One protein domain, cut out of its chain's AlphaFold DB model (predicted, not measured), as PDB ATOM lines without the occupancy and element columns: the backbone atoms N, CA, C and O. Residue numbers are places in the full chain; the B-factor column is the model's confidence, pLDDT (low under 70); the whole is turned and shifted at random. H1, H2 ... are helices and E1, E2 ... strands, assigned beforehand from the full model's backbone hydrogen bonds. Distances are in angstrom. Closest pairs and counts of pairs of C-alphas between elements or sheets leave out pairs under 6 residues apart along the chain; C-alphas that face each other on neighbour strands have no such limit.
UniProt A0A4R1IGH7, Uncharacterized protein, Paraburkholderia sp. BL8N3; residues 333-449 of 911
ATOM      1  N   ARG A 333     -12.426  -1.380   0.998       85.19
ATOM      2  CA  ARG A 333     -11.609  -2.591   0.793       85.19
ATOM      3  C   ARG A 333     -11.208  -2.741  -0.683       85.19
ATOM      4  O   ARG A 333     -11.928  -2.248  -1.547       85.19
ATOM      5  N   PRO A 334     -10.138  -3.491  -1.005       82.88
ATOM      6  CA  PRO A 334      -9.808  -3.825  -2.392       82.88
ATOM      7  C   PRO A 334     -10.963  -4.505  -3.137       82.88
ATOM      8  O   PRO A 334     -11.165  -4.212  -4.306       82.88
ATOM      9  N   SER A 335     -11.782  -5.311  -2.457       82.06
ATOM     10  CA  SER A 335     -12.983  -5.943  -3.023       82.06
ATOM     11  C   SER A 335     -14.259  -5.080  -2.980       82.06
ATOM     12  O   SER A 335     -15.325  -5.548  -3.368       82.06
ATOM     13  N   ASP A 336     -14.195  -3.826  -2.515       85.75
ATOM     14  CA  ASP A 336     -15.355  -2.925  -2.472       85.75
ATOM     15  C   ASP A 336     -15.677  -2.399  -3.894       85.75
ATOM     16  O   ASP A 336     -14.804  -1.780  -4.526       85.75
ATOM     17  N   PRO A 337     -16.898  -2.641  -4.418       83.12
ATOM     18  CA  PRO A 337     -17.273  -2.285  -5.788       83.12
ATOM     19  C   PRO A 337     -17.509  -0.781  -5.996       83.12
ATOM     20  O   PRO A 337     -17.512  -0.332  -7.136       83.12
ATOM     21  N   ASP A 338     -17.685  -0.002  -4.922       86.81
ATOM     22  CA  ASP A 338     -17.875   1.459  -4.966       86.81
ATOM     23  C   ASP A 338     -16.707   2.213  -4.289       86.81
ATOM     24  O   ASP A 338     -16.871   3.331  -3.788       86.81
ATOM     25  N   ALA A 339     -15.526   1.587  -4.207       86.00
ATOM     26  CA  ALA A 339     -14.356   2.146  -3.531       86.00
ATOM     27  C   ALA A 339     -13.898   3.480  -4.130       86.00
ATOM     28  O   ALA A 339     -13.658   4.444  -3.404       86.00
ATOM     29  N   GLY A 340     -13.785   3.538  -5.455       85.19
ATOM     30  CA  GLY A 340     -13.411   4.733  -6.187       85.19
ATOM     31  C   GLY A 340     -14.429   5.849  -6.000       85.19
ATOM     32  O   GLY A 340     -14.031   6.976  -5.731       85.19
ATOM     33  N   LYS A 341     -15.735   5.561  -6.059       84.38
ATOM     34  CA  LYS A 341     -16.814   6.536  -5.806       84.38
ATOM     35  C   LYS A 341     -16.704   7.127  -4.413       84.38
ATOM     36  O   LYS A 341     -16.772   8.346  -4.286       84.38
ATOM     37  N   LYS A 342     -16.478   6.287  -3.396       83.31
ATOM     38  CA  LYS A 342     -16.247   6.726  -2.014       83.31
ATOM     39  C   LYS A 342     -15.040   7.664  -1.954       83.31
ATOM     40  O   LYS A 342     -15.237   8.839  -1.649       83.31
ATOM     41  N   LEU A 343     -13.861   7.200  -2.377       82.62
ATOM     42  CA  LEU A 343     -12.617   7.983  -2.368       82.62
ATOM     43  C   LEU A 343     -12.753   9.306  -3.130       82.62
ATOM     44  O   LEU A 343     -12.534  10.365  -2.558       82.62
ATOM     45  N   VAL A 344     -13.190   9.277  -4.391       80.75
ATOM     46  CA  VAL A 344     -13.353  10.479  -5.226       80.75
ATOM     47  C   VAL A 344     -14.326  11.464  -4.582       80.75
ATOM     48  O   VAL A 344     -13.978  12.634  -4.479       80.75
ATOM     49  N   SER A 345     -15.484  11.003  -4.086       76.12
ATOM     50  CA  SER A 345     -16.476  11.868  -3.423       76.12
ATOM     51  C   SER A 345     -15.989  12.520  -2.126       76.12
ATOM     52  O   SER A 345     -16.595  13.484  -1.660       76.12
ATOM     53  N   GLN A 346     -14.925  11.973  -1.536       72.81
ATOM     54  CA  GLN A 346     -14.324  12.435  -0.290       72.81
ATOM     55  C   GLN A 346     -13.022  13.223  -0.530       72.81
ATOM     56  O   GLN A 346     -12.658  14.050   0.301       72.81
ATOM     57  N   MET A 347     -12.344  13.009  -1.664       70.94
ATOM     58  CA  MET A 347     -11.090  13.677  -2.040       70.94
ATOM     59  C   MET A 347     -11.291  15.056  -2.686       70.94
ATOM     60  O   MET A 347     -10.364  15.861  -2.636       70.94
ATOM     61  N   GLN A 348     -12.454  15.379  -3.275       69.19
ATOM     62  CA  GLN A 348     -12.743  16.761  -3.695       69.19
ATOM     63  C   GLN A 348     -13.745  17.419  -2.737       69.19
ATOM     64  O   GLN A 348     -14.924  17.073  -2.704       69.19
ATOM     65  N   LYS A 349     -13.323  18.484  -2.039       57.03
ATOM     66  CA  LYS A 349     -14.198  19.344  -1.208       57.03
ATOM     67  C   LYS A 349     -15.187  20.206  -2.040       57.03
ATOM     68  O   LYS A 349     -15.703  21.213  -1.561       57.03
ATOM     69  N   ARG A 350     -15.439  19.842  -3.308       55.69
ATOM     70  CA  ARG A 350     -16.318  20.532  -4.276       55.69
ATOM     71  C   ARG A 350     -17.740  19.933  -4.263       55.69
ATOM     72  O   ARG A 350     -17.913  18.778  -3.874       55.69
ATOM     73  N   PRO A 351     -18.782  20.682  -4.684       53.00
ATOM     74  CA  PRO A 351     -20.156  20.174  -4.712       53.00
ATOM     75  C   PRO A 351     -20.291  18.895  -5.553       53.00
ATOM     76  O   PRO A 351     -19.637  18.740  -6.585       53.00
ATOM     77  N   GLY A 352     -21.194  17.998  -5.139       56.22
ATOM     78  CA  GLY A 352     -21.329  16.633  -5.675       56.22
ATOM     79  C   GLY A 352     -21.554  16.502  -7.191       56.22
ATOM     80  O   GLY A 352     -21.352  15.423  -7.747       56.22
ATOM     81  N   SER A 353     -21.910  17.589  -7.878       62.09
ATOM     82  CA  SER A 353     -21.980  17.659  -9.339       62.09
ATOM     83  C   SER A 353     -20.625  17.449 -10.030       62.09
ATOM     84  O   SER A 353     -20.604  16.874 -11.117       62.09
ATOM     85  N   ALA A 354     -19.504  17.862  -9.425       66.31
ATOM     86  CA  ALA A 354     -18.171  17.727 -10.024       66.31
ATOM     87  C   ALA A 354     -17.741  16.253 -10.144       66.31
ATOM     88  O   ALA A 354     -17.378  15.800 -11.229       66.31
ATOM     89  N   HIS A 355     -17.897  15.475  -9.067       71.56
ATOM     90  CA  HIS A 355     -17.606  14.036  -9.043       71.56
ATOM     91  C   HIS A 355     -18.425  13.254 -10.079       71.56
ATOM     92  O   HIS A 355     -17.886  12.415 -10.801       71.56
ATOM     93  N   HIS A 356     -19.726  13.555 -10.189       74.25
ATOM     94  CA  HIS A 356     -20.601  12.926 -11.180       74.25
ATOM     95  C   HIS A 356     -20.127  13.237 -12.606       74.25
ATOM     96  O   HIS A 356     -19.972  12.325 -13.416       74.25
ATOM     97  N   ARG A 357     -19.811  14.513 -12.889       76.94
ATOM     98  CA  ARG A 357     -19.270  14.939 -14.188       76.94
ATOM     99  C   ARG A 357     -17.942  14.253 -14.510       76.94
ATOM    100  O   ARG A 357     -17.772  13.843 -15.654       76.94
ATOM    101  N   LEU A 358     -17.046  14.088 -13.532       83.56
ATOM    102  CA  LEU A 358     -15.776  13.376 -13.705       83.56
ATOM    103  C   LEU A 358     -15.993  11.893 -14.030       83.56
ATOM    104  O   LEU A 358     -15.418  11.398 -14.994       83.56
ATOM    105  N   GLY A 359     -16.848  11.193 -13.277       82.56
ATOM    106  CA  GLY A 359     -17.163   9.783 -13.528       82.56
ATOM    107  C   GLY A 359     -17.844   9.552 -14.880       82.56
ATOM    108  O   GLY A 359     -17.524   8.601 -15.590       82.56
ATOM    109  N   GLU A 360     -18.740  10.449 -15.296       81.44
ATOM    110  CA  GLU A 360     -19.320  10.426 -16.643       81.44
ATOM    111  C   GLU A 360     -18.290  10.703 -17.743       81.44
ATOM    112  O   GLU A 360     -18.297  10.009 -18.757       81.44
ATOM    113  N   LEU A 361     -17.392  11.676 -17.552       86.75
ATOM    114  CA  LEU A 361     -16.338  12.010 -18.514       86.75
ATOM    115  C   LEU A 361     -15.322  10.865 -18.657       86.75
ATOM    116  O   LEU A 361     -14.953  10.499 -19.773       86.75
ATOM    117  N   ALA A 362     -14.937  10.252 -17.534       89.69
ATOM    118  CA  ALA A 362     -14.101   9.059 -17.491       89.69
ATOM    119  C   ALA A 362     -14.755   7.899 -18.253       89.69
ATOM    120  O   ALA A 362     -14.124   7.335 -19.145       89.69
ATOM    121  N   ARG A 363     -16.034   7.588 -17.989       88.31
ATOM    122  CA  ARG A 363     -16.775   6.541 -18.718       88.31
ATOM    123  C   ARG A 363     -16.921   6.833 -20.208       88.31
ATOM    124  O   ARG A 363     -16.742   5.928 -21.018       88.31
ATOM    125  N   ALA A 364     -17.212   8.077 -20.584       86.62
ATOM    126  CA  ALA A 364     -17.342   8.466 -21.986       86.62
ATOM    127  C   ALA A 364     -16.020   8.264 -22.751       86.62
ATOM    128  O   ALA A 364     -16.021   7.683 -23.838       86.62
ATOM    129  N   ARG A 365     -14.882   8.649 -22.152       88.94
ATOM    130  CA  ARG A 365     -13.547   8.371 -22.707       88.94
ATOM    131  C   ARG A 365     -13.209   6.875 -22.696       88.94
ATOM    132  O   ARG A 365     -12.649   6.376 -23.666       88.94
ATOM    133  N   TRP A 366     -13.568   6.143 -21.641       89.06
ATOM    134  CA  TRP A 366     -13.317   4.702 -21.534       89.06
ATOM    135  C   TRP A 366     -13.967   3.930 -22.688       89.06
ATOM    136  O   TRP A 366     -13.285   3.159 -23.369       89.06
ATOM    137  N   SER A 367     -15.245   4.219 -22.958       85.12
ATOM    138  CA  SER A 367     -16.043   3.618 -24.035       85.12
ATOM    139  C   SER A 367     -15.540   3.942 -25.449       85.12
ATOM    140  O   SER A 367     -15.765   3.151 -26.366       85.12
ATOM    141  N   ARG A 368     -14.825   5.061 -25.647       86.38
ATOM    142  CA  ARG A 368     -14.151   5.409 -26.913       86.38
ATOM    143  C   ARG A 368     -12.859   4.604 -27.081       86.38
ATOM    144  O   ARG A 368     -11.756   5.107 -26.868       86.38
ATOM    145  N   ARG A 369     -13.003   3.321 -27.437       82.25
ATOM    146  CA  ARG A 369     -11.893   2.370 -27.677       82.25
ATOM    147  C   ARG A 369     -10.939   2.804 -28.803       82.25
ATOM    148  O   ARG A 369      -9.820   2.320 -28.861       82.25
ATOM    149  N   ASP A 370     -11.376   3.719 -29.662       82.69
ATOM    150  CA  ASP A 370     -10.592   4.378 -30.711       82.69
ATOM    151  C   ASP A 370      -9.637   5.472 -30.193       82.69
ATOM    152  O   ASP A 370      -8.783   5.937 -30.944       82.69
ATOM    153  N   LEU A 371      -9.770   5.894 -28.929       86.56
ATOM    154  CA  LEU A 371      -8.959   6.951 -28.317       86.56
ATOM    155  C   LEU A 371      -8.028   6.398 -27.220       86.56
ATOM    156  O   LEU A 371      -8.447   5.525 -26.445       86.56
ATOM    157  N   PRO A 372      -6.796   6.929 -27.087       84.38
ATOM    158  CA  PRO A 372      -5.853   6.511 -26.052       84.38
ATOM    159  C   PRO A 372      -6.302   6.947 -24.651       84.38
ATOM    160  O   PRO A 372      -6.943   7.989 -24.462       84.38
ATOM    161  N   TRP A 373      -5.934   6.157 -23.639       86.31
ATOM    162  CA  TRP A 373      -6.282   6.435 -22.240       86.31
ATOM    163  C   TRP A 373      -5.218   7.247 -21.476       86.31
ATOM    164  O   TRP A 373      -5.597   8.102 -20.681       86.31
ATOM    165  N   TYR A 374      -3.915   7.030 -21.720       78.56
ATOM    166  CA  TYR A 374      -2.833   7.752 -21.020       78.56
ATOM    167  C   TYR A 374      -2.230   8.940 -21.801       78.56
ATOM    168  O   TYR A 374      -1.472   9.709 -21.210       78.56
ATOM    169  N   ASP A 375      -2.614   9.192 -23.051       78.31
ATOM    170  CA  ASP A 375      -2.144  10.376 -23.794       78.31
ATOM    171  C   ASP A 375      -3.055  11.595 -23.589       78.31
ATOM    172  O   ASP A 375      -4.225  11.457 -23.228       78.31
ATOM    173  N   GLY A 376      -2.538  12.803 -23.816       82.31
ATOM    174  CA  GLY A 376      -3.378  14.000 -23.915       82.31
ATOM    175  C   GLY A 376      -4.164  14.001 -25.230       82.31
ATOM    176  O   GLY A 376      -3.622  13.643 -26.276       82.31
ATOM    177  N   LEU A 377      -5.439  14.393 -25.189       87.25
ATOM    178  CA  LEU A 377      -6.296  14.475 -26.377       87.25
ATOM    179  C   LEU A 377      -6.422  15.931 -26.842       87.25
ATOM    180  O   LEU A 377      -6.465  16.850 -26.022       87.25
ATOM    181  N   CYS A 378      -6.537  16.145 -28.154       88.25
ATOM    182  CA  CYS A 378      -6.769  17.481 -28.701       88.25
ATOM    183  C   CYS A 378      -8.182  18.000 -28.385       88.25
ATOM    184  O   CYS A 378      -9.091  17.223 -28.060       88.25
ATOM    185  N   ALA A 379      -8.387  19.313 -28.538       85.38
ATOM    186  CA  ALA A 379      -9.683  19.952 -28.300       85.38
ATOM    187  C   ALA A 379     -10.828  19.269 -29.074       85.38
ATOM    188  O   ALA A 379     -11.894  19.021 -28.516       85.38
ATOM    189  N   ALA A 380     -10.600  18.895 -30.339       86.25
ATOM    190  CA  ALA A 380     -11.607  18.238 -31.176       86.25
ATOM    191  C   ALA A 380     -12.036  16.858 -30.636       86.25
ATOM    192  O   ALA A 380     -13.228  16.553 -30.611       86.25
ATOM    193  N   SER A 381     -11.094  16.036 -30.161       88.81
ATOM    194  CA  SER A 381     -11.402  14.730 -29.564       88.81
ATOM    195  C   SER A 381     -12.170  14.866 -28.248       88.81
ATOM    196  O   SER A 381     -13.127  14.123 -28.027       88.81
ATOM    197  N   TRP A 382     -11.816  15.838 -27.398       88.81
ATOM    198  CA  TRP A 382     -12.585  16.128 -26.184       88.81
ATOM    199  C   TRP A 382     -13.995  16.631 -26.493       88.81
ATOM    200  O   TRP A 382     -14.951  16.146 -25.891       88.81
ATOM    201  N   THR A 383     -14.147  17.525 -27.472       84.62
ATOM    202  CA  THR A 383     -15.461  17.988 -27.935       84.62
ATOM    203  C   THR A 383     -16.324  16.819 -28.410       84.62
ATOM    204  O   THR A 383     -17.452  16.702 -27.953       84.62
ATOM    205  N   GLN A 384     -15.793  15.864 -29.186       84.44
ATOM    206  CA  GLN A 384     -16.555  14.661 -29.570       84.44
ATOM    207  C   GLN A 384     -16.983  13.787 -28.375       84.44
ATOM    208  O   GLN A 384     -18.082  13.232 -28.384       84.44
ATOM    209  N   ILE A 385     -16.130  13.625 -27.352       85.69
ATOM    210  CA  ILE A 385     -16.475  12.882 -26.121       85.69
ATOM    211  C   ILE A 385     -17.634  13.578 -25.385       85.69
ATOM    212  O   ILE A 385     -18.530  12.915 -24.858       85.69
ATOM    213  N   LEU A 386     -17.632  14.911 -25.365       82.38
ATOM    214  CA  LEU A 386     -18.651  15.736 -24.718       82.38
ATOM    215  C   LEU A 386     -19.961  15.820 -25.530       82.38
ATOM    216  O   LEU A 386     -21.044  15.744 -24.951       82.38
ATOM    217  N   GLU A 387     -19.881  15.894 -26.858       72.12
ATOM    218  CA  GLU A 387     -21.025  15.896 -27.782       72.12
ATOM    219  C   GLU A 387     -21.756  14.549 -27.803       72.12
ATOM    220  O   GLU A 387     -22.985  14.518 -27.767       72.12
ATOM    221  N   ALA A 388     -21.029  13.426 -27.752       64.50
ATOM    222  CA  ALA A 388     -21.630  12.097 -27.602       64.50
ATOM    223  C   ALA A 388     -22.461  11.964 -26.306       64.50
ATOM    224  O   ALA A 388     -23.382  11.152 -26.233       64.50
ATOM    225  N   ARG A 389     -22.166  12.796 -25.298       62.47
ATOM    226  CA  ARG A 389     -22.906  12.925 -24.034       62.47
ATOM    227  C   ARG A 389     -24.003  14.001 -24.086       62.47
ATOM    228  O   ARG A 389     -24.767  14.116 -23.135       62.47
ATOM    229  N   ALA A 390     -24.131  14.799 -25.147       52.22
ATOM    230  CA  ALA A 390     -25.100  15.902 -25.226       52.22
ATOM    231  C   ALA A 390     -26.545  15.464 -25.553       52.22
ATOM    232  O   ALA A 390     -27.479  16.234 -25.334       52.22
ATOM    233  N   ALA A 391     -26.758  14.241 -26.046       58.66
ATOM    234  CA  ALA A 391     -28.091  13.745 -26.385       58.66
ATOM    235  C   ALA A 391     -28.932  13.437 -25.130       58.66
ATOM    236  O   ALA A 391     -28.627  12.508 -24.386       58.66
ATOM    237  N   VAL A 392     -30.026  14.183 -24.924       63.88
ATOM    238  CA  VAL A 392     -31.031  13.869 -23.891       63.88
ATOM    239  C   VAL A 392     -31.682  12.525 -24.219       63.88
ATOM    240  O   VAL A 392     -32.186  12.315 -25.326       63.88
ATOM    241  N   THR A 393     -31.686  11.602 -23.263       66.50
ATOM    242  CA  THR A 393     -32.210  10.253 -23.472       66.50
ATOM    243  C   THR A 393     -33.739  10.230 -23.474       66.50
ATOM    244  O   THR A 393     -34.424  11.024 -22.824       66.50
ATOM    245  N   LYS A 394     -34.313   9.237 -24.163       69.69
ATOM    246  CA  LYS A 394     -35.766   9.002 -24.152       69.69
ATOM    247  C   LYS A 394     -36.302   8.744 -22.732       69.69
ATOM    248  O   LYS A 394     -37.435   9.116 -22.447       69.69
ATOM    249  N   ALA A 395     -35.501   8.133 -21.857       74.25
ATOM    250  CA  ALA A 395     -35.873   7.858 -20.471       74.25
ATOM    251  C   ALA A 395     -35.993   9.145 -19.635       74.25
ATOM    252  O   ALA A 395     -36.974   9.310 -18.917       74.25
ATOM    253  N   GLU A 396     -35.060  10.088 -19.788       76.06
ATOM    254  CA  GLU A 396     -35.113  11.401 -19.127       76.06
ATOM    255  C   GLU A 396     -36.329  12.224 -19.584       76.06
ATOM    256  O   GLU A 396     -37.030  12.812 -18.759       76.06
ATOM    257  N   LEU A 397     -36.646  12.205 -20.884       78.50
ATOM    258  CA  LEU A 397     -37.847  12.858 -21.421       78.50
ATOM    259  C   LEU A 397     -39.148  12.236 -20.883       78.50
ATOM    260  O   LEU A 397     -40.098  12.963 -20.588       78.50
ATOM    261  N   ILE A 398     -39.190  10.908 -20.719       81.12
ATOM    262  CA  ILE A 398     -40.319  10.208 -20.088       81.12
ATOM    263  C   ILE A 398     -40.424  10.590 -18.605       81.12
ATOM    264  O   ILE A 398     -41.510  10.947 -18.158       81.12
ATOM    265  N   ALA A 399     -39.313  10.630 -17.863       79.06
ATOM    266  CA  ALA A 399     -39.305  11.034 -16.456       79.06
ATOM    267  C   ALA A 399     -39.821  12.474 -16.253       79.06
ATOM    268  O   ALA A 399     -40.649  12.714 -15.369       79.06
ATOM    269  N   ILE A 400     -39.426  13.421 -17.120       82.81
ATOM    270  CA  ILE A 400     -39.999  14.779 -17.137       82.81
ATOM    271  C   ILE A 400     -41.513  14.726 -17.402       82.81
ATOM    272  O   ILE A 400     -42.275  15.426 -16.737       82.81
ATOM    273  N   ALA A 401     -41.976  13.916 -18.359       81.44
ATOM    274  CA  ALA A 401     -43.398  13.816 -18.698       81.44
ATOM    275  C   ALA A 401     -44.247  13.191 -17.569       81.44
ATOM    276  O   ALA A 401     -45.373  13.632 -17.327       81.44
ATOM    277  N   GLU A 402     -43.703  12.209 -16.850       87.31
ATOM    278  CA  GLU A 402     -44.367  11.484 -15.756       87.31
ATOM    279  C   GLU A 402     -44.353  12.236 -14.413       87.31
ATOM    280  O   GLU A 402     -45.115  11.897 -13.502       87.31
ATOM    281  N   GLY A 403     -43.553  13.302 -14.279       83.31
ATOM    282  CA  GLY A 403     -43.493  14.118 -13.065       83.31
ATOM    283  C   GLY A 403     -44.883  14.581 -12.593       83.31
ATOM    284  O   GLY A 403     -45.654  15.172 -13.351       83.31
ATOM    285  N   LYS A 404     -45.218  14.321 -11.321       79.88
ATOM    286  CA  LYS A 404     -46.593  14.458 -10.788       79.88
ATOM    287  C   LYS A 404     -47.134  15.892 -10.721       79.88
ATOM    288  O   LYS A 404     -48.341  16.078 -10.617       79.88
ATOM    289  N   THR A 405     -46.270  16.908 -10.748       85.56
ATOM    290  CA  THR A 405     -46.666  18.325 -10.690       85.56
ATOM    291  C   THR A 405     -45.859  19.152 -11.681       85.56
ATOM    292  O   THR A 405     -44.708  18.834 -11.971       85.56
ATOM    293  N   LEU A 406     -46.433  20.256 -12.168       80.06
ATOM    294  CA  LEU A 406     -45.777  21.153 -13.128       80.06
ATOM    295  C   LEU A 406     -44.446  21.708 -12.573       80.06
ATOM    296  O   LEU A 406     -43.468  21.815 -13.307       80.06
ATOM    297  N   LEU A 407     -44.373  21.947 -11.258       79.81
ATOM    298  CA  LEU A 407     -43.144  22.341 -10.564       79.81
ATOM    299  C   LEU A 407     -42.085  21.221 -10.538       79.81
ATOM    300  O   LEU A 407     -40.903  21.508 -10.686       79.81
ATOM    301  N   ALA A 408     -42.492  19.955 -10.384       75.88
ATOM    302  CA  ALA A 408     -41.579  18.812 -10.443       75.88
ATOM    303  C   ALA A 408     -41.046  18.583 -11.868       75.88
ATOM    304  O   ALA A 408     -39.841  18.436 -12.038       75.88
ATOM    305  N   ARG A 409     -41.914  18.650 -12.893       83.19
ATOM    306  CA  ARG A 409     -41.494  18.566 -14.306       83.19
ATOM    307  C   ARG A 409     -40.521  19.681 -14.667       83.19
ATOM    308  O   ARG A 409     -39.507  19.426 -15.305       83.19
ATOM    309  N   LYS A 410     -40.815  20.910 -14.221       80.06
ATOM    310  CA  LYS A 410     -39.935  22.059 -14.430       80.06
ATOM    311  C   LYS A 410     -38.581  21.865 -13.742       80.06
ATOM    312  O   LYS A 410     -37.575  22.063 -14.401       80.06
ATOM    313  N   ARG A 411     -38.536  21.409 -12.482       76.44
ATOM    314  CA  ARG A 411     -37.262  21.097 -11.803       76.44
ATOM    315  C   ARG A 411     -36.440  20.049 -12.555       76.44
ATOM    316  O   ARG A 411     -35.276  20.307 -12.807       76.44
ATOM    317  N   MET A 412     -37.047  18.944 -12.991       77.00
ATOM    318  CA  MET A 412     -36.345  17.912 -13.772       77.00
ATOM    319  C   MET A 412     -35.809  18.459 -15.108       77.00
ATOM    320  O   MET A 412     -34.680  18.168 -15.489       77.00
ATOM    321  N   ALA A 413     -36.591  19.286 -15.811       75.81
ATOM    322  CA  ALA A 413     -36.160  19.917 -17.060       75.81
ATOM    323  C   ALA A 413     -35.051  20.969 -16.843       75.81
ATOM    324  O   ALA A 413     -34.097  21.022 -17.618       75.81
ATOM    325  N   ASP A 414     -35.150  21.774 -15.783       73.38
ATOM    326  CA  ASP A 414     -34.135  22.757 -15.391       73.38
ATOM    327  C   ASP A 414     -32.835  22.049 -14.937       73.38
ATOM    328  O   ASP A 414     -31.743  22.497 -15.282       73.38
ATOM    329  N   GLU A 415     -32.930  20.904 -14.248       68.75
ATOM    330  CA  GLU A 415     -31.800  20.038 -13.874       68.75
ATOM    331  C   GLU A 415     -31.107  19.437 -15.108       68.75
ATOM    332  O   GLU A 415     -29.883  19.519 -15.216       68.75
ATOM    333  N   ILE A 416     -31.859  18.908 -16.080       71.31
ATOM    334  CA  ILE A 416     -31.305  18.364 -17.335       71.31
ATOM    335  C   ILE A 416     -30.668  19.469 -18.199       71.31
ATOM    336  O   ILE A 416     -29.589  19.270 -18.765       71.31
ATOM    337  N   ASN A 417     -31.252  20.672 -18.242       66.75
ATOM    338  CA  ASN A 417     -30.623  21.838 -18.876       66.75
ATOM    339  C   ASN A 417     -29.332  22.263 -18.152       66.75
ATOM    340  O   ASN A 417     -28.315  22.499 -18.804       66.75
ATOM    341  N   ALA A 418     -29.324  22.305 -16.816       62.00
ATOM    342  CA  ALA A 418     -28.133  22.636 -16.029       62.00
ATOM    343  C   ALA A 418     -27.016  21.581 -16.164       62.00
ATOM    344  O   ALA A 418     -25.829  21.917 -16.161       62.00
ATOM    345  N   GLN A 419     -27.376  20.307 -16.333       62.00
ATOM    346  CA  GLN A 419     -26.434  19.242 -16.681       62.00
ATOM    347  C   GLN A 419     -25.900  19.364 -18.113       62.00
ATOM    348  O   GLN A 419     -24.801  18.877 -18.370       62.00
ATOM    349  N   SER A 420     -26.648  19.990 -19.027       61.56
ATOM    350  CA  SER A 420     -26.268  20.190 -20.434       61.56
ATOM    351  C   SER A 420     -25.365  21.413 -20.635       61.56
ATOM    352  O   SER A 420     -24.424  21.356 -21.421       61.56
ATOM    353  N   ALA A 421     -25.579  22.488 -19.870       56.25
ATOM    354  CA  ALA A 421     -24.772  23.711 -19.934       56.25
ATOM    355  C   ALA A 421     -23.296  23.515 -19.516       56.25
ATOM    356  O   ALA A 421     -22.432  24.274 -19.940       56.25
ATOM    357  N   GLY A 422     -22.992  22.487 -18.714       57.66
ATOM    358  CA  GLY A 422     -21.629  22.136 -18.289       57.66
ATOM    359  C   GLY A 422     -20.905  21.127 -19.193       57.66
ATOM    360  O   GLY A 422     -20.058  20.391 -18.696       57.66
ATOM    361  N   ARG A 423     -21.284  21.008 -20.478       66.81
ATOM    362  CA  ARG A 423     -20.767  19.986 -21.419       66.81
ATOM    363  C   ARG A 423     -19.892  20.552 -22.552       66.81
ATOM    364  O   ARG A 423     -19.796  19.917 -23.593       66.81
ATOM    365  N   ASN A 424     -19.249  21.712 -22.388       75.31
ATOM    366  CA  ASN A 424     -18.222  22.189 -23.331       75.31
ATOM    367  C   ASN A 424     -16.804  22.104 -22.723       75.31
ATOM    368  O   ASN A 424     -16.647  21.867 -21.520       75.31
ATOM    369  N   LEU A 425     -15.772  22.254 -23.560       81.44
ATOM    370  CA  LEU A 425     -14.371  22.142 -23.137       81.44
ATOM    371  C   LEU A 425     -13.995  23.224 -22.108       81.44
ATOM    372  O   LEU A 425     -13.425  22.895 -21.069       81.44
ATOM    373  N   ASP A 426     -14.396  24.478 -22.337       80.56
ATOM    374  CA  ASP A 426     -14.115  25.609 -21.437       80.56
ATOM    375  C   ASP A 426     -14.722  25.412 -20.043       80.56
ATOM    376  O   ASP A 426     -14.104  25.756 -19.035       80.56
ATOM    377  N   ALA A 427     -15.917  24.819 -19.966       77.56
ATOM    378  CA  ALA A 427     -16.566  24.454 -18.715       77.56
ATOM    379  C   ALA A 427     -15.799  23.339 -17.996       77.56
ATOM    380  O   ALA A 427     -15.640  23.410 -16.784       77.56
ATOM    381  N   CYS A 428     -15.260  22.349 -18.715       81.50
ATOM    382  CA  CYS A 428     -14.434  21.295 -18.115       81.50
ATOM    383  C   CYS A 428     -13.079  21.820 -17.605       81.50
ATOM    384  O   CYS A 428     -12.580  21.321 -16.595       81.50
ATOM    385  N   LEU A 429     -12.503  22.826 -18.269       82.06
ATOM    386  CA  LEU A 429     -11.314  23.546 -17.799       82.06
ATOM    387  C   LEU A 429     -11.645  24.405 -16.563       82.06
ATOM    388  O   LEU A 429     -10.969  24.317 -15.542       82.06
ATOM    389  N   SER A 430     -12.738  25.172 -16.613       78.31
ATOM    390  CA  SER A 430     -13.189  26.043 -15.513       78.31
ATOM    391  C   SER A 430     -13.605  25.257 -14.260       78.31
ATOM    392  O   SER A 430     -13.294  25.657 -13.138       78.31
ATOM    393  N   ASP A 431     -14.265  24.109 -14.438       74.94
ATOM    394  CA  ASP A 431     -14.657  23.188 -13.364       74.94
ATOM    395  C   ASP A 431     -13.466  22.401 -12.781       74.94
ATOM    396  O   ASP A 431     -13.644  21.682 -11.793       74.94
ATOM    397  N   GLY A 432     -12.260  22.517 -13.350       76.06
ATOM    398  CA  GLY A 432     -11.076  21.765 -12.921       76.06
ATOM    399  C   GLY A 432     -11.185  20.253 -13.152       76.06
ATOM    400  O   GLY A 432     -10.754  19.448 -12.326       76.06
ATOM    401  N   LEU A 433     -11.831  19.852 -14.250       82.50
ATOM    402  CA  LEU A 433     -11.905  18.456 -14.693       82.50
ATOM    403  C   LEU A 433     -10.769  18.127 -15.668       82.50
ATOM    404  O   LEU A 433     -10.261  17.004 -15.655       82.50
ATOM    405  N   LEU A 434     -10.366  19.104 -16.486       85.38
ATOM    406  CA  LEU A 434      -9.295  19.003 -17.475       85.38
ATOM    407  C   LEU A 434      -8.234  20.093 -17.257       85.38
ATOM    408  O   LEU A 434      -8.541  21.151 -16.716       85.38
ATOM    409  N   ASN A 435      -7.008  19.848 -17.717       83.25
ATOM    410  CA  ASN A 435      -5.883  20.785 -17.688       83.25
ATOM    411  C   ASN A 435      -5.070  20.670 -19.003       83.25
ATOM    412  O   ASN A 435      -4.901  19.548 -19.495       83.25
ATOM    413  N   PRO A 436      -4.575  21.772 -19.603       76.12
ATOM    414  CA  PRO A 436      -3.626  21.707 -20.719       76.12
ATOM    415  C   PRO A 436      -2.276  21.099 -20.297       76.12
ATOM    416  O   PRO A 436      -1.844  21.275 -19.158       76.12
ATOM    417  N   ILE A 437      -1.598  20.413 -21.227       73.50
ATOM    418  CA  ILE A 437      -0.255  19.834 -21.018       73.50
ATOM    419  C   ILE A 437       0.808  20.620 -21.808       73.50
ATOM    420  O   ILE A 437       1.510  21.460 -21.252       73.50
ATOM    421  N   ARG A 438       0.942  20.347 -23.112       62.53
ATOM    422  CA  ARG A 438       1.842  21.030 -24.060       62.53
ATOM    423  C   ARG A 438       1.161  21.051 -25.434       62.53
ATOM    424  O   ARG A 438       0.601  20.039 -25.849       62.53
ATOM    425  N   GLY A 439       1.220  22.181 -26.141       67.50
ATOM    426  CA  GLY A 439       0.462  22.383 -27.387       67.50
ATOM    427  C   GLY A 439      -1.058  22.431 -27.159       67.50
ATOM    428  O   GLY A 439      -1.508  22.710 -26.052       67.50
ATOM    429  N   ASP A 440      -1.852  22.136 -28.194       75.19
ATOM    430  CA  ASP A 440      -3.326  22.056 -28.119       75.19
ATOM    431  C   ASP A 440      -3.802  20.683 -27.591       75.19
ATOM    432  O   ASP A 440      -4.583  19.979 -28.231       75.19
ATOM    433  N   SER A 441      -3.255  20.253 -26.451       82.81
ATOM    434  CA  SER A 441      -3.512  18.937 -25.855       82.81
ATOM    435  C   SER A 441      -3.895  19.045 -24.381       82.81
ATOM    436  O   SER A 441      -3.233  19.735 -23.600       82.81
ATOM    437  N   TYR A 442      -4.966  18.341 -24.011       86.06
ATOM    438  CA  TYR A 442      -5.633  18.426 -22.713       86.06
ATOM    439  C   TYR A 442      -5.822  17.030 -22.116       86.06
ATOM    440  O   TYR A 442      -6.079  16.058 -22.835       86.06
ATOM    441  N   ASP A 443      -5.775  16.930 -20.793       88.25
ATOM    442  CA  ASP A 443      -6.032  15.687 -20.060       88.25
ATOM    443  C   ASP A 443      -6.752  15.943 -18.728       88.25
ATOM    444  O   ASP A 443      -6.938  17.092 -18.338       88.25
ATOM    445  N   PHE A 444      -7.173  14.886 -18.028       86.31
ATOM    446  CA  PHE A 444      -7.745  14.977 -16.686       86.31
ATOM    447  C   PHE A 444      -6.811  15.710 -15.714       86.31
ATOM    448  O   PHE A 444      -5.689  15.265 -15.484       86.31
ATOM    449  N   GLN A 445      -7.314  16.750 -15.038       81.31
ATOM    450  CA  GLN A 445      -6.550  17.448 -13.992       81.31
ATOM    451  C   GLN A 445      -6.108  16.487 -12.869       81.31
ATOM    452  O   GLN A 445      -5.025  16.627 -12.309       81.31
ATOM    453  N   HIS A 446      -6.939  15.486 -12.561       78.94
ATOM    454  CA  HIS A 446      -6.662  14.460 -11.557       78.94
ATOM    455  C   HIS A 446      -6.904  13.058 -12.135       78.94
ATOM    456  O   HIS A 446      -7.924  12.416 -11.869       78.94
ATOM    457  N   ARG A 447      -5.957  12.572 -12.947       84.12
ATOM    458  CA  ARG A 447      -6.046  11.277 -13.646       84.12
ATOM    459  C   ARG A 447      -6.286  10.079 -12.715       84.12
ATOM    460  O   ARG A 447      -7.060   9.193 -13.067       84.12
ATOM    461  N   THR A 448      -5.720  10.078 -11.509       83.94
ATOM    462  CA  THR A 448      -5.983   9.061 -10.471       83.94
ATOM    463  C   THR A 448      -7.461   8.957 -10.108       83.94
ATOM    464  O   THR A 448      -8.006   7.856 -10.048       83.94
ATOM    465  N   LEU A 449      -8.157  10.088  -9.953       84.94
ATOM    466  CA  LEU A 449      -9.589  10.095  -9.650       84.94
ATOM    467  C   LEU A 449     -10.402   9.516 -10.822       84.94
ATOM    468  O   LEU A 449     -11.320   8.729 -10.601       84.94
TER     469      LEU A 449
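What this domain is: This is residues 333 to 449 of the 911 residues of an uncharacterized protein of Paraburkholderia sp. BL8N3 (UniProt A0A4R1IGH7). A small body of crossing helices H2, H3 and H6 with a two-strand hairpin, E1 and E2, has a helical hairpin, H4 and H5, reaching away as an arm that makes the longest axis. H1 lies off the body by the beginning of H2, and residues 333 to 339 stick out. The printed part has 117 residues, in the order H1 H2 H3 H4 H5 H6 E1 E2, mostly helix, with an antiparallel sheet. It is only just compact, close to loose, with a radius of gyration of the C-alphas of 16.1 A and spans of 49 by 38 by 27 A.

Where its parts are: H1 is residues 339 to 347, from C-alpha 339 at (-14.356, 2.146, -3.531). H2, residues 353 to 367, is 21.2 A long. H3 is residues 379 to 387 and H4 residues 394 to 402. H5, residues 406 to 421, is 22.2 A long. H6 is residues 425 to 430, E1 434 to 436, and E2 441 to 444, ending at C-alpha 444 (-7.745, 14.977, -16.686).

How they stand to each other: H1 and H2 are close but not clearly touching; C-alphas 345 and 355, the closest, are 6.1 A apart. H2 touches H3 with residues 361 to 365 alone, about perpendicular at 75 degrees, closest at C-alphas 364 and 385, 6.1 A. H3 touches H6 at 87 degrees, about perpendicular, closest at C-alphas 383 and 425, 6.4 A. H4 and H5 touch, opposite ways at a shallow tilt of 27 degrees, closest at C-alphas 400 and 409, 5.0 A. E1 and E2 are antiparallel, with N 435 and O 443 2.8 A apart. Residues 377 to 378 pair antiparallel with 441 to 442 of E2. In the six helices every O i to N i+4 pair is within hydrogen-bond range.

The domain as a whole: The C-alphas of Lys 404 and Arg 438, the two farthest apart, are 50.6 A apart. The printed part has no cut. The link from H2 to H3 is long. pLDDT is under 70 in 24 residues, among them 348 to 354, 388 to 394 and 417 to 423.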